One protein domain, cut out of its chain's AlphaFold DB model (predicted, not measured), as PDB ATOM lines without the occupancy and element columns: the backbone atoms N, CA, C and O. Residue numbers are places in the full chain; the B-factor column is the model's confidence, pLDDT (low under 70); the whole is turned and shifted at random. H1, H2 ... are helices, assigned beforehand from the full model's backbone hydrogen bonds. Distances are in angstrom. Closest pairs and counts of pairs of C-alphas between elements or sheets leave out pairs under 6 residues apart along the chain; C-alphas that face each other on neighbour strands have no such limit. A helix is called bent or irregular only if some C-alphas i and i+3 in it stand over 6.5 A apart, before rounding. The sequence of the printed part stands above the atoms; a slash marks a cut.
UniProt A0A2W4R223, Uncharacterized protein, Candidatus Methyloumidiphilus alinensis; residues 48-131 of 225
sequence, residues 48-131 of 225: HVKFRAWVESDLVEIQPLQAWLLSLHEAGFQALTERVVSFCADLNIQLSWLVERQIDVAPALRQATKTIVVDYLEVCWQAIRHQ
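AT A GLANCE: This is residues 48 to 131 of the 225 residues of an uncharacterized protein of Candidatus Methyloumidiphilus alinensis (UniProt A0A2W4R223). One long helix, H6, runs along one side of a compact cluster of shorter helices and makes most of its length. Under it, H1 and H2 form a helical hairpin, H3 crosses H6 at a steep tilt, the short H4 sits between H1, H3 and H6, and the short H5 leads into the first end of H6. The printed part has 84 residues with six named helices, in the order H1 to H6, and no named strand; the class is all helix, and the helices that touch are mostly crossed. The whole is compact, with a radius of gyration of the C-alphas of 12.3 A, and rounded, spanning 37 by 26 by 23 A.

HOW THE PARTS SIT: H1, residues 48 to 58, and H2, residues 63 to 71, touch and form a hairpin, at a shallow tilt of 23 degrees, opposite ways; their closest C-alphas, those of Val 55 and Gln 66, are 6.4 A apart. H3, residues 74 to 90, touches H1 with its residues 77 to 81 alone and is about perpendicular to it, at 83 degrees, with the closest C-alphas, His 48 and Gln 78, 5.7 A apart. H4, residues 95 to 99, touches H3, with C-alphas 85 and 95 at 5.8 A. H4 and H1 only just touch, with 3 pairs of C-alphas within 8 A, the closest being Trp 54 and Val 99 at 5.7 A. H6, residues 107 to 129, is the hub and touches four other helices. With residues 121 to 125 alone it touches H2, at a steep tilt of 68 degrees, only just short of about perpendicular, the same way; C-alphas 65 and 122 are the closest, at 6.8 A. H6 and H3 only just touch, with 3 pairs within 8 A, at a steep tilt of 52 degrees, opposite ways; the closest C-alphas, Val 84 and Val 117, are 7.3 A apart. H4 and H6 also only just touch, with 3 pairs, the closest being Leu 98 and Arg 110 at 6.8 A. H5, residues 102 to 105, and H6 touch only at the corner, and only just, with 3 pairs; Ile 103 and Arg 110 are closest, their C-alphas 5.6 A apart. H1 and H6 are apart. In H1, H2, H3, H4 and H6 every O i to N i+4 pair is within hydrogen-bond range; H5 is too short for such a pair, and its one O i to N i+3 pair is not within range.

IN THESE COORDINATES: H1 begins at C-alpha 48, (31.411, -15.041, -11.379), and measures 15.0 A. H2 measures 12.0 A and H3 24.4 A, ending at C-alpha 90, (38.910, -6.745, 3.538). H4 has five residues. H5 is irregular: C-alphas 102 and 105 are 7.2 A apart. H6 measures 32.2 A and ends at C-alpha 129, (39.014, 5.466, -18.714).

THE WHOLE: The two C-alphas farthest apart, those of Val 105 and Gln 131, are 39.5 A apart. The printed part has no cut, and its five links between helices are tight. The mean pLDDT of the printed part is 96.9, and no printed residue is under 70.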
ATOM      1  N   HIS A  48      31.368 -15.955 -10.235       93.94
ATOM      2  CA  HIS A  48      31.411 -15.041 -11.379       93.94
ATOM      3  C   HIS A  48      30.075 -14.982 -12.132       93.94
ATOM      4  O   HIS A  48      29.619 -13.900 -12.503       93.94
ATOM      5  N   VAL A  49      29.383 -16.118 -12.275       95.00
ATOM      6  CA  VAL A  49      28.069 -16.192 -12.937       95.00
ATOM      7  C   VAL A  49      27.003 -15.483 -12.105       95.00
ATOM      8  O   VAL A  49      26.214 -14.704 -12.638       95.00
ATOM      9  N   LYS A  50      27.003 -15.702 -10.783       95.69
ATOM     10  CA  LYS A  50      26.081 -15.014  -9.866       95.69
ATOM     11  C   LYS A  50      26.322 -13.508  -9.853       95.69
ATOM     12  O   LYS A  50      25.370 -12.734  -9.890       95.69
ATOM     13  N   PHE A  51      27.587 -13.094  -9.839       97.56
ATOM     14  CA  PHE A  51      27.941 -11.682  -9.878       97.56
ATOM     15  C   PHE A  51      27.549 -11.022 -11.205       97.56
ATOM     16  O   PHE A  51      27.010  -9.920 -11.190       97.56
ATOM     17  N   ARG A  52      27.720 -11.703 -12.348       97.62
ATOM     18  CA  ARG A  52      27.236 -11.203 -13.644       97.62
ATOM     19  C   ARG A  52      25.718 -11.016 -13.658       97.62
ATOM     20  O   ARG A  52      25.255  -9.943 -14.029       97.62
ATOM     21  N   ALA A  53      24.955 -12.001 -13.186       97.31
ATOM     22  CA  ALA A  53      23.497 -11.882 -13.094       97.31
ATOM     23  C   ALA A  53      23.057 -10.730 -12.165       97.31
ATOM     24  O   ALA A  53      22.079 -10.027 -12.433       97.31
ATOM     25  N   TRP A  54      23.802 -10.499 -11.081       97.69
ATOM     26  CA  TRP A  54      23.599  -9.341 -10.218       97.69
ATOM     27  C   TRP A  54      23.883  -8.023 -10.958       97.69
ATOM     28  O   TRP A  54      23.052  -7.126 -10.927       97.69
ATOM     29  N   VAL A  55      24.983  -7.916 -11.711       97.88
ATOM     30  CA  VAL A  55      25.282  -6.733 -12.546       97.88
ATOM     31  C   VAL A  55      24.165  -6.454 -13.563       97.88
ATOM     32  O   VAL A  55      23.774  -5.302 -13.752       97.88
ATOM     33  N   GLU A  56      23.620  -7.487 -14.204       97.62
ATOM     34  CA  GLU A  56      22.533  -7.358 -15.186       97.62
ATOM     35  C   GLU A  56      21.230  -6.824 -14.570       97.62
ATOM     36  O   GLU A  56      20.514  -6.054 -15.209       97.62
ATOM     37  N   SER A  57      20.931  -7.201 -13.326       96.94
ATOM     38  CA  SER A  57      19.652  -6.885 -12.677       96.94
ATOM     39  C   SER A  57      19.702  -5.674 -11.743       96.94
ATOM     40  O   SER A  57      18.773  -4.870 -11.738       96.94
ATOM     41  N   ASP A  58      20.773  -5.509 -10.968       96.94
ATOM     42  CA  ASP A  58      20.874  -4.493  -9.919       96.94
ATOM     43  C   ASP A  58      21.559  -3.193 -10.382       96.94
ATOM     44  O   ASP A  58      21.396  -2.174  -9.706       96.94
ATOM     45  N   LEU A  59      22.285  -3.179 -11.512       96.62
ATOM     46  CA  LEU A  59      22.982  -1.982 -12.030       96.62
ATOM     47  C   LEU A  59      22.284  -1.295 -13.213       96.62
ATOM     48  O   LEU A  59      22.889  -0.464 -13.888       96.62
ATOM     49  N   VAL A  60      21.000  -1.580 -13.440       95.31
ATOM     50  CA  VAL A  60      20.211  -0.984 -14.537       95.31
ATOM     51  C   VAL A  60      20.155   0.549 -14.450       95.31
ATOM     52  O   VAL A  60      20.065   1.228 -15.469       95.31
ATOM     53  N   GLU A  61      20.249   1.123 -13.253       95.31
ATOM     54  CA  GLU A  61      20.230   2.580 -13.061       95.31
ATOM     55  C   GLU A  61      21.545   3.257 -13.492       95.31
ATOM     56  O   GLU A  61      21.546   4.437 -13.837       95.31
ATOM     57  N   ILE A  62      22.656   2.511 -13.547       96.12
ATOM     58  CA  ILE A  62      23.996   3.017 -13.885       96.12
ATOM     59  C   ILE A  62      24.436   2.413 -15.224       96.12
ATOM     60  O   ILE A  62      25.418   1.674 -15.329       96.12
ATOM     61  N   GLN A  63      23.681   2.745 -16.274       96.38
ATOM     62  CA  GLN A  63      23.838   2.192 -17.626       96.38
ATOM     63  C   GLN A  63      25.289   2.190 -18.159       96.38
ATOM     64  O   GLN A  63      25.712   1.158 -18.681       96.38
ATOM     65  N   PRO A  64      26.101   3.264 -18.015       97.12
ATOM     66  CA  PRO A  64      27.477   3.254 -18.518       97.12
ATOM     67  C   PRO A  64      28.371   2.221 -17.820       97.12
ATOM     68  O   PRO A  64      29.165   1.548 -18.480       97.12
ATOM     69  N   LEU A  65      28.224   2.075 -16.500       97.44
ATOM     70  CA  LEU A  65      28.991   1.115 -15.709       97.44
ATOM     71  C   LEU A  65      28.571  -0.315 -16.053       97.44
ATOM     72  O   LEU A  65      29.425  -1.163 -16.299       97.44
ATOM     73  N   GLN A  66      27.261  -0.566 -16.130       97.94
ATOM     74  CA  GLN A  66      26.715  -1.862 -16.519       97.94
ATOM     75  C   GLN A  66      27.202  -2.274 -17.915       97.94
ATOM     76  O   GLN A  66      27.729  -3.372 -18.082       97.94
ATOM     77  N   ALA A  67      27.088  -1.388 -18.908       98.00
ATOM     78  CA  ALA A  67      27.543  -1.658 -20.268       98.00
ATOM     79  C   ALA A  67      29.049  -1.955 -20.319       98.00
ATOM     80  O   ALA A  67      29.467  -2.895 -20.996       98.00
ATOM     81  N   TRP A  68      29.867  -1.205 -19.570       97.88
ATOM     82  CA  TRP A  68      31.300  -1.475 -19.464       97.88
ATOM     83  C   TRP A  68      31.572  -2.858 -18.862       97.88
ATOM     84  O   TRP A  68      32.298  -3.643 -19.471       97.88
ATOM     85  N   LEU A  69      30.947  -3.192 -17.731       98.00
ATOM     86  CA  LEU A  69      31.103  -4.491 -17.073       98.00
ATOM     87  C   LEU A  69      30.709  -5.652 -17.993       98.00
ATOM     88  O   LEU A  69      31.440  -6.635 -18.088       98.00
ATOM     89  N   LEU A  70      29.589  -5.528 -18.707       97.56
ATOM     90  CA  LEU A  70      29.104  -6.556 -19.630       97.56
ATOM     91  C   LEU A  70      29.907  -6.624 -20.940       97.56
ATOM     92  O   LEU A  70      29.881  -7.650 -21.613       97.56
ATOM     93  N   SER A  71      30.658  -5.574 -21.287       97.69
ATOM     94  CA  SER A  71      31.583  -5.590 -22.428       97.69
ATOM     95  C   SER A  71      32.905  -6.310 -22.138       97.69
ATOM     96  O   SER A  71      33.664  -6.605 -23.065       97.69
ATOM     97  N   LEU A  72      33.208  -6.592 -20.864       97.31
ATOM     98  CA  LEU A  72      34.420  -7.311 -20.489       97.31
ATOM     99  C   LEU A  72      34.358  -8.757 -20.993       97.31
ATOM    100  O   LEU A  72      33.386  -9.481 -20.773       97.31
ATOM    101  N   HIS A  73      35.449  -9.201 -21.616       96.94
ATOM    102  CA  HIS A  73      35.653 -10.614 -21.922       96.94
ATOM    103  C   HIS A  73      35.643 -11.456 -20.635       96.94
ATOM    104  O   HIS A  73      35.978 -10.957 -19.559       96.94
ATOM    105  N   GLU A  74      35.311 -12.743 -20.754       95.62
ATOM    106  CA  GLU A  74      35.056 -13.617 -19.601       95.62
ATOM    107  C   GLU A  74      36.199 -13.624 -18.577       95.62
ATOM    108  O   GLU A  74      35.968 -13.379 -17.398       95.62
ATOM    109  N   ALA A  75      37.446 -13.797 -19.030       95.06
ATOM    110  CA  ALA A  75      38.604 -13.807 -18.133       95.06
ATOM    111  C   ALA A  75      38.804 -12.466 -17.397       95.06
ATOM    112  O   ALA A  75      39.178 -12.446 -16.226       95.06
ATOM    113  N   GLY A  76      38.521 -11.336 -18.053       95.31
ATOM    114  CA  GLY A  76      38.600 -10.008 -17.447       95.31
ATOM    115  C   GLY A  76      37.492  -9.771 -16.426       95.31
ATOM    116  O   GLY A  76      37.751  -9.213 -15.360       95.31
ATOM    117  N   PHE A  77      36.276 -10.234 -16.721       97.19
ATOM    118  CA  PHE A  77      35.151 -10.171 -15.789       97.19
ATOM    119  C   PHE A  77      35.390 -11.057 -14.558       97.19
ATOM    120  O   PHE A  77      35.164 -10.622 -13.426       97.19
ATOM    121  N   GLN A  78      35.915 -12.268 -14.761       96.56
ATOM    122  CA  GLN A  78      36.328 -13.175 -13.693       96.56
ATOM    123  C   GLN A  78      37.386 -12.525 -12.791       96.56
ATOM    124  O   GLN A  78      37.164 -12.399 -11.588       96.56
ATOM    125  N   ALA A  79      38.480 -12.017 -13.366       96.44
ATOM    126  CA  ALA A  79      39.540 -11.360 -12.603       96.44
ATOM    127  C   ALA A  79      39.037 -10.126 -11.831       96.44
ATOM    128  O   ALA A  79      39.456  -9.876 -10.700       96.44
ATOM    129  N   LEU A  80      38.119  -9.345 -12.416       97.25
ATOM    130  CA  LEU A  80      37.476  -8.236 -11.713       97.25
ATOM    131  C   LEU A  80      36.634  -8.737 -10.538       97.25
ATOM    132  O   LEU A  80      36.729  -8.186  -9.445       97.25
ATOM    133  N   THR A  81      35.852  -9.796 -10.739       97.69
ATOM    134  CA  THR A  81      35.026 -10.391  -9.684       97.69
ATOM    135  C   THR A  81      35.881 -10.892  -8.521       97.69
ATOM    136  O   THR A  81      35.554 -10.615  -7.374       97.69
ATOM    137  N   GLU A  82      36.998 -11.575  -8.788       96.69
ATOM    138  CA  GLU A  82      37.937 -12.020  -7.747       96.69
ATOM    139  C   GLU A  82      38.464 -10.838  -6.918       96.69
ATOM    140  O   GLU A  82      38.525 -10.908  -5.690       96.69
ATOM    141  N   ARG A  83      38.765  -9.708  -7.571       97.56
ATOM    142  CA  ARG A  83      39.176  -8.478  -6.878       97.56
ATOM    143  C   ARG A  83      38.053  -7.867  -6.045       97.56
ATOM    144  O   ARG A  83      38.324  -7.418  -4.940       97.56
ATOM    145  N   VAL A  84      36.815  -7.858  -6.544       98.00
ATOM    146  CA  VAL A  84      35.645  -7.395  -5.775       98.00
ATOM    147  C   VAL A  84      35.434  -8.285  -4.551       98.00
ATOM    148  O   VAL A  84      35.210  -7.771  -3.462       98.00
ATOM    149  N   VAL A  85      35.559  -9.608  -4.698       97.06
ATOM    150  CA  VAL A  85      35.476 -10.553  -3.575       97.06
ATOM    151  C   VAL A  85      36.544 -10.240  -2.528       97.06
ATOM    152  O   VAL A  85      36.209 -10.142  -1.351       97.06
ATOM    153  N   SER A  86      37.797 -10.036  -2.948       97.00
ATOM    154  CA  SER A  86      38.890  -9.660  -2.042       97.00
ATOM    155  C   SER A  86      38.620  -8.329  -1.335       97.00
ATOM    156  O   SER A  86      38.734  -8.256  -0.118       97.00
ATOM    157  N   PHE A  87      38.204  -7.300  -2.076       98.00
ATOM    158  CA  PHE A  87      37.886  -5.981  -1.525       98.00
ATOM    159  C   PHE A  87      36.748  -6.041  -0.497       98.00
ATOM    160  O   PHE A  87      36.847  -5.453   0.577       98.00
ATOM    161  N   CYS A  88      35.677  -6.783  -0.790       97.75
ATOM    162  CA  CYS A  88      34.590  -6.991   0.161       97.75
ATOM    163  C   CYS A  88      35.088  -7.726   1.416       97.75
ATOM    164  O   CYS A  88      34.758  -7.317   2.530       97.75
ATOM    165  N   ALA A  89      35.916  -8.764   1.251       96.00
ATOM    166  CA  ALA A  89      36.472  -9.521   2.368       96.00
ATOM    167  C   ALA A  89      37.328  -8.644   3.300       96.00
ATOM    168  O   ALA A  89      37.185  -8.756   4.517       96.00
ATOM    169  N   ASP A  90      38.123  -7.714   2.756       97.50
ATOM    170  CA  ASP A  90      38.910  -6.745   3.538       97.50
ATOM    171  C   ASP A  90      38.027  -5.833   4.416       97.50
ATOM    172  O   ASP A  90      38.455  -5.358   5.470       97.50
ATOM    173  N   LEU A  91      36.769  -5.621   4.017       97.44
ATOM    174  CA  LEU A  91      35.764  -4.861   4.765       97.44
ATOM    175  C   LEU A  91      34.881  -5.737   5.670       97.44
ATOM    176  O   LEU A  91      33.931  -5.232   6.266       97.44
ATOM    177  N   ASN A  92      35.180  -7.035   5.800       97.25
ATOM    178  CA  ASN A  92      34.333  -8.038   6.459       97.25
ATOM    179  C   ASN A  92      32.926  -8.160   5.841       97.25
ATOM    180  O   ASN A  92      31.949  -8.463   6.528       97.25
ATOM    181  N   ILE A  93      32.820  -7.933   4.532       96.69
ATOM    182  CA  ILE A  93      31.601  -8.099   3.741       96.69
ATOM    183  C   ILE A  93      31.784  -9.328   2.851       96.69
ATOM    184  O   ILE A  93      32.768  -9.443   2.125       96.69
ATOM    185  N   GLN A  94      30.820 -10.245   2.834       96.88
ATOM    186  CA  GLN A  94      30.834 -11.319   1.840       96.88
ATOM    187  C   GLN A  94      30.033 -10.891   0.611       96.88
ATOM    188  O   GLN A  94      28.863 -10.528   0.720       96.88
ATOM    189  N   LEU A  95      30.632 -10.970  -0.582       96.88
ATOM    190  CA  LEU A  95      29.930 -10.629  -1.827       96.88
ATOM    191  C   LEU A  95      28.680 -11.507  -2.045       96.88
ATOM    192  O   LEU A  95      27.681 -11.031  -2.583       96.88
ATOM    193  N   SER A  96      28.712 -12.761  -1.573       96.56
ATOM    194  CA  SER A  96      27.572 -13.690  -1.559       96.56
ATOM    195  C   SER A  96      26.339 -13.103  -0.873       96.56
ATOM    196  O   SER A  96      25.231 -13.316  -1.355       96.56
ATOM    197  N   TRP A  97      26.510 -12.303   0.187       96.56
ATOM    198  CA  TRP A  97      25.390 -11.678   0.892       96.56
ATOM    199  C   TRP A  97      24.555 -10.788  -0.027       96.56
ATOM    200  O   TRP A  97      23.330 -10.744   0.100       96.56
ATOM    201  N   LEU A  98      25.222 -10.112  -0.966       96.56
ATOM    202  CA  LEU A  98      24.599  -9.231  -1.943       96.56
ATOM    203  C   LEU A  98      24.044 -10.017  -3.140       96.56
ATOM    204  O   LEU A  98      22.863  -9.888  -3.454       96.56
ATOM    205  N   VAL A  99      24.865 -10.856  -3.784       97.00
ATOM    206  CA  VAL A  99      24.471 -11.548  -5.031       97.00
ATOM    207  C   VAL A  99      23.452 -12.668  -4.803       97.00
ATOM    208  O   VAL A  99      22.663 -12.973  -5.692       97.00
ATOM    209  N   GLU A 100      23.434 -13.267  -3.610       95.75
ATOM    210  CA  GLU A 100      22.464 -14.300  -3.217       95.75
ATOM    211  C   GLU A 100      21.315 -13.744  -2.369       95.75
ATOM    212  O   GLU A 100      20.494 -14.517  -1.881       95.75
ATOM    213  N   ARG A 101      21.237 -12.415  -2.197       95.75
ATOM    214  CA  ARG A 101      20.161 -11.729  -1.461       95.75
ATOM    215  C   ARG A 101      20.012 -12.143   0.011       95.75
ATOM    216  O   ARG A 101      18.958 -11.941   0.608       95.75
ATOM    217  N   GLN A 102      21.065 -12.670   0.636       95.31
ATOM    218  CA  GLN A 102      21.035 -13.065   2.054       95.31
ATOM    219  C   GLN A 102      20.827 -11.853   2.980       95.31
ATOM    220  O   GLN A 102      20.263 -11.972   4.064       95.31
ATOM    221  N   ILE A 103      21.240 -10.665   2.531       96.38
ATOM    222  CA  ILE A 103      21.139  -9.408   3.285       96.38
ATOM    223  C   ILE A 103      19.789  -8.684   3.118       96.38
ATOM    224  O   ILE A 103      19.598  -7.602   3.674       96.38
ATOM    225  N   ASP A 104      18.824  -9.267   2.394       96.56
ATOM    226  CA  ASP A 104      17.498  -8.668   2.149       96.56
ATOM    227  C   ASP A 104      16.695  -8.429   3.440       96.56
ATOM    228  O   ASP A 104      15.844  -7.540   3.485       96.56
ATOM    229  N   VAL A 105      17.012  -9.157   4.517       96.62
ATOM    230  CA  VAL A 105      16.428  -8.961   5.856       96.62
ATOM    231  C   VAL A 105      16.764  -7.596   6.472       96.62
ATOM    232  O   VAL A 105      16.060  -7.138   7.370       96.62
ATOM    233  N   ALA A 106      17.817  -6.929   5.990       97.44
ATOM    234  CA  ALA A 106      18.272  -5.627   6.466       97.44
ATOM    235  C   ALA A 106      18.440  -4.648   5.284       97.44
ATOM    236  O   ALA A 106      19.563  -4.411   4.831       97.44
ATOM    237  N   PRO A 107      17.352  -4.022   4.788       96.38
ATOM    238  CA  PRO A 107      17.375  -3.219   3.558       96.38
ATOM    239  C   PRO A 107      18.375  -2.058   3.574       96.38
ATOM    240  O   PRO A 107      19.031  -1.786   2.571       96.38
ATOM    241  N   ALA A 108      18.537  -1.396   4.724       97.44
ATOM    242  CA  ALA A 108      19.522  -0.327   4.880       97.44
ATOM    243  C   ALA A 108      20.958  -0.848   4.693       97.44
ATOM    244  O   ALA A 108      21.766  -0.218   4.013       97.44
ATOM    245  N   LEU A 109      21.254  -2.029   5.245       97.06
ATOM    246  CA  LEU A 109      22.563  -2.661   5.112       97.06
ATOM    247  C   LEU A 109      22.785  -3.180   3.687       97.06
ATOM    248  O   LEU A 109      23.861  -2.978   3.134       97.06
ATOM    249  N   ARG A 110      21.757  -3.763   3.053       97.31
ATOM    250  CA  ARG A 110      21.794  -4.125   1.630       97.31
ATOM    251  C   ARG A 110      22.190  -2.935   0.766       97.31
ATOM    252  O   ARG A 110      23.080  -3.059  -0.072       97.31
ATOM    253  N   GLN A 111      21.528  -1.797   0.965       97.69
ATOM    254  CA  GLN A 111      21.776  -0.598   0.173       97.69
ATOM    255  C   GLN A 111      23.189  -0.051   0.403       97.69
ATOM    256  O   GLN A 111      23.861   0.317  -0.560       97.69
ATOM    257  N   ALA A 112      23.667  -0.041   1.650       98.00
ATOM    258  CA  ALA A 112      25.034   0.363   1.966       98.00
ATOM    259  C   ALA A 112      26.066  -0.555   1.287       98.00
ATOM    260  O   ALA A 112      26.951  -0.068   0.588       98.00
ATOM    261  N   THR A 113      25.903  -1.877   1.400       97.81
ATOM    262  CA  THR A 113      26.781  -2.863   0.753       97.81
ATOM    263  C   THR A 113      26.764  -2.734  -0.770       97.81
ATOM    264  O   THR A 113      27.819  -2.754  -1.398       97.81
ATOM    265  N   LYS A 114      25.581  -2.546  -1.374       98.00
ATOM    266  CA  LYS A 114      25.445  -2.270  -2.811       98.00
ATOM    267  C   LYS A 114      26.233  -1.025  -3.210       98.00
ATOM    268  O   LYS A 114      26.989  -1.087  -4.171       98.00
ATOM    269  N   THR A 115      26.079   0.066  -2.461       98.06
ATOM    270  CA  THR A 115      26.769   1.339  -2.724       98.06
ATOM    271  C   THR A 115      28.285   1.156  -2.677       98.06
ATOM    272  O   THR A 115      28.964   1.507  -3.630       98.06
ATOM    273  N   ILE A 116      28.808   0.481  -1.647       98.31
ATOM    274  CA  ILE A 116      30.245   0.196  -1.506       98.31
ATOM    275  C   ILE A 116      30.797  -0.577  -2.715       98.31
ATOM    276  O   ILE A 116      31.852  -0.232  -3.249       98.31
ATOM    277  N   VAL A 117      30.096  -1.629  -3.155       98.19
ATOM    278  CA  VAL A 117      30.519  -2.429  -4.316       98.19
ATOM    279  C   VAL A 117      30.464  -1.600  -5.598       98.19
ATOM    280  O   VAL A 117      31.392  -1.662  -6.402       98.19
ATOM    281  N   VAL A 118      29.404  -0.813  -5.790       98.25
ATOM    282  CA  VAL A 118      29.251   0.071  -6.952       98.25
ATOM    283  C   VAL A 118      30.365   1.111  -7.007       98.25
ATOM    284  O   VAL A 118      31.021   1.208  -8.039       98.25
ATOM    285  N   ASP A 119      30.647   1.806  -5.907       98.38
ATOM    286  CA  ASP A 119      31.695   2.827  -5.839       98.38
ATOM    287  C   ASP A 119      33.066   2.241  -6.210       98.38
ATOM    288  O   ASP A 119      33.825   2.830  -6.981       98.38
ATOM    289  N   TYR A 120      33.378   1.036  -5.722       98.44
ATOM    290  CA  TYR A 120      34.611   0.338  -6.089       98.44
ATOM    291  C   TYR A 120      34.694   0.045  -7.598       98.44
ATOM    292  O   TYR A 120      35.737   0.260  -8.228       98.44
ATOM    293  N   LEU A 121      33.595  -0.430  -8.194       98.31
ATOM    294  CA  LEU A 121      33.514  -0.703  -9.630       98.31
ATOM    295  C   LEU A 121      33.628   0.582 -10.458       98.31
ATOM    296  O   LEU A 121      34.334   0.590 -11.467       98.31
ATOM    297  N   GLU A 122      32.993   1.670 -10.020       97.88
ATOM    298  CA  GLU A 122      33.107   2.984 -10.654       97.88
ATOM    299  C   GLU A 122      34.541   3.503 -10.615       97.88
ATOM    300  O   GLU A 122      35.055   3.931 -11.646       97.88
ATOM    301  N   VAL A 123      35.233   3.401  -9.478       97.75
ATOM    302  CA  VAL A 123      36.647   3.797  -9.375       97.75
ATOM    303  C   VAL A 123      37.511   2.993 -10.345       97.75
ATOM    304  O   VAL A 123      38.350   3.566 -11.041       97.75
ATOM    305  N   CYS A 124      37.292   1.679 -10.446       97.44
ATOM    306  CA  CYS A 124      38.004   0.829 -11.400       97.44
ATOM    307  C   CYS A 124      37.738   1.247 -12.855       97.44
ATOM    308  O   CYS A 124      38.673   1.354 -13.654       97.44
ATOM    309  N   TRP A 125      36.478   1.521 -13.193       97.12
ATOM    310  CA  TRP A 125      36.085   1.997 -14.516       97.12
ATOM    311  C   TRP A 125      36.728   3.348 -14.856       97.12
ATOM    312  O   TRP A 125      37.336   3.495 -15.920       97.12
ATOM    313  N   GLN A 126      36.664   4.315 -13.937       96.31
ATOM    314  CA  GLN A 126      37.269   5.636 -14.106       96.31
ATOM    315  C   GLN A 126      38.791   5.551 -14.235       96.31
ATOM    316  O   GLN A 126      39.374   6.222 -15.085       96.31
ATOM    317  N   ALA A 127      39.442   4.687 -13.452       95.38
ATOM    318  CA  ALA A 127      40.883   4.478 -13.534       95.38
ATOM    319  C   ALA A 127      41.315   3.972 -14.918       95.38
ATOM    320  O   ALA A 127      42.328   4.429 -15.446       95.38
ATOM    321  N   ILE A 128      40.539   3.072 -15.529       94.88
ATOM    322  CA  ILE A 128      40.799   2.586 -16.891       94.88
ATOM    323  C   ILE A 128      40.536   3.694 -17.911       94.88
ATOM    324  O   ILE A 128      41.379   3.950 -18.770       94.88
ATOM    325  N   ARG A 129      39.397   4.385 -17.798       94.38
ATOM    326  CA  ARG A 129      39.014   5.466 -18.714       94.38
ATOM    327  C   ARG A 129      40.052   6.590 -18.749       94.38
ATOM    328  O   ARG A 129      40.355   7.101 -19.821       94.38
ATOM    329  N   HIS A 130      40.617   6.928 -17.595       94.94
ATOM    330  CA  HIS A 130      41.609   7.991 -17.445       94.94
ATOM    331  C   HIS A 130      43.055   7.484 -17.408       94.94
ATOM    332  O   HIS A 130      43.971   8.261 -17.145       94.94
ATOM    333  N   GLN A 131      43.308   6.203 -17.698       94.12
ATOM    334  CA  GLN A 131      44.660   5.641 -17.655       94.12
ATOM    335  C   GLN A 131      45.615   6.385 -18.601       94.12
ATOM    336  O   GLN A 131      46.759   6.666 -18.235       94.12
TER     337      GLN A 131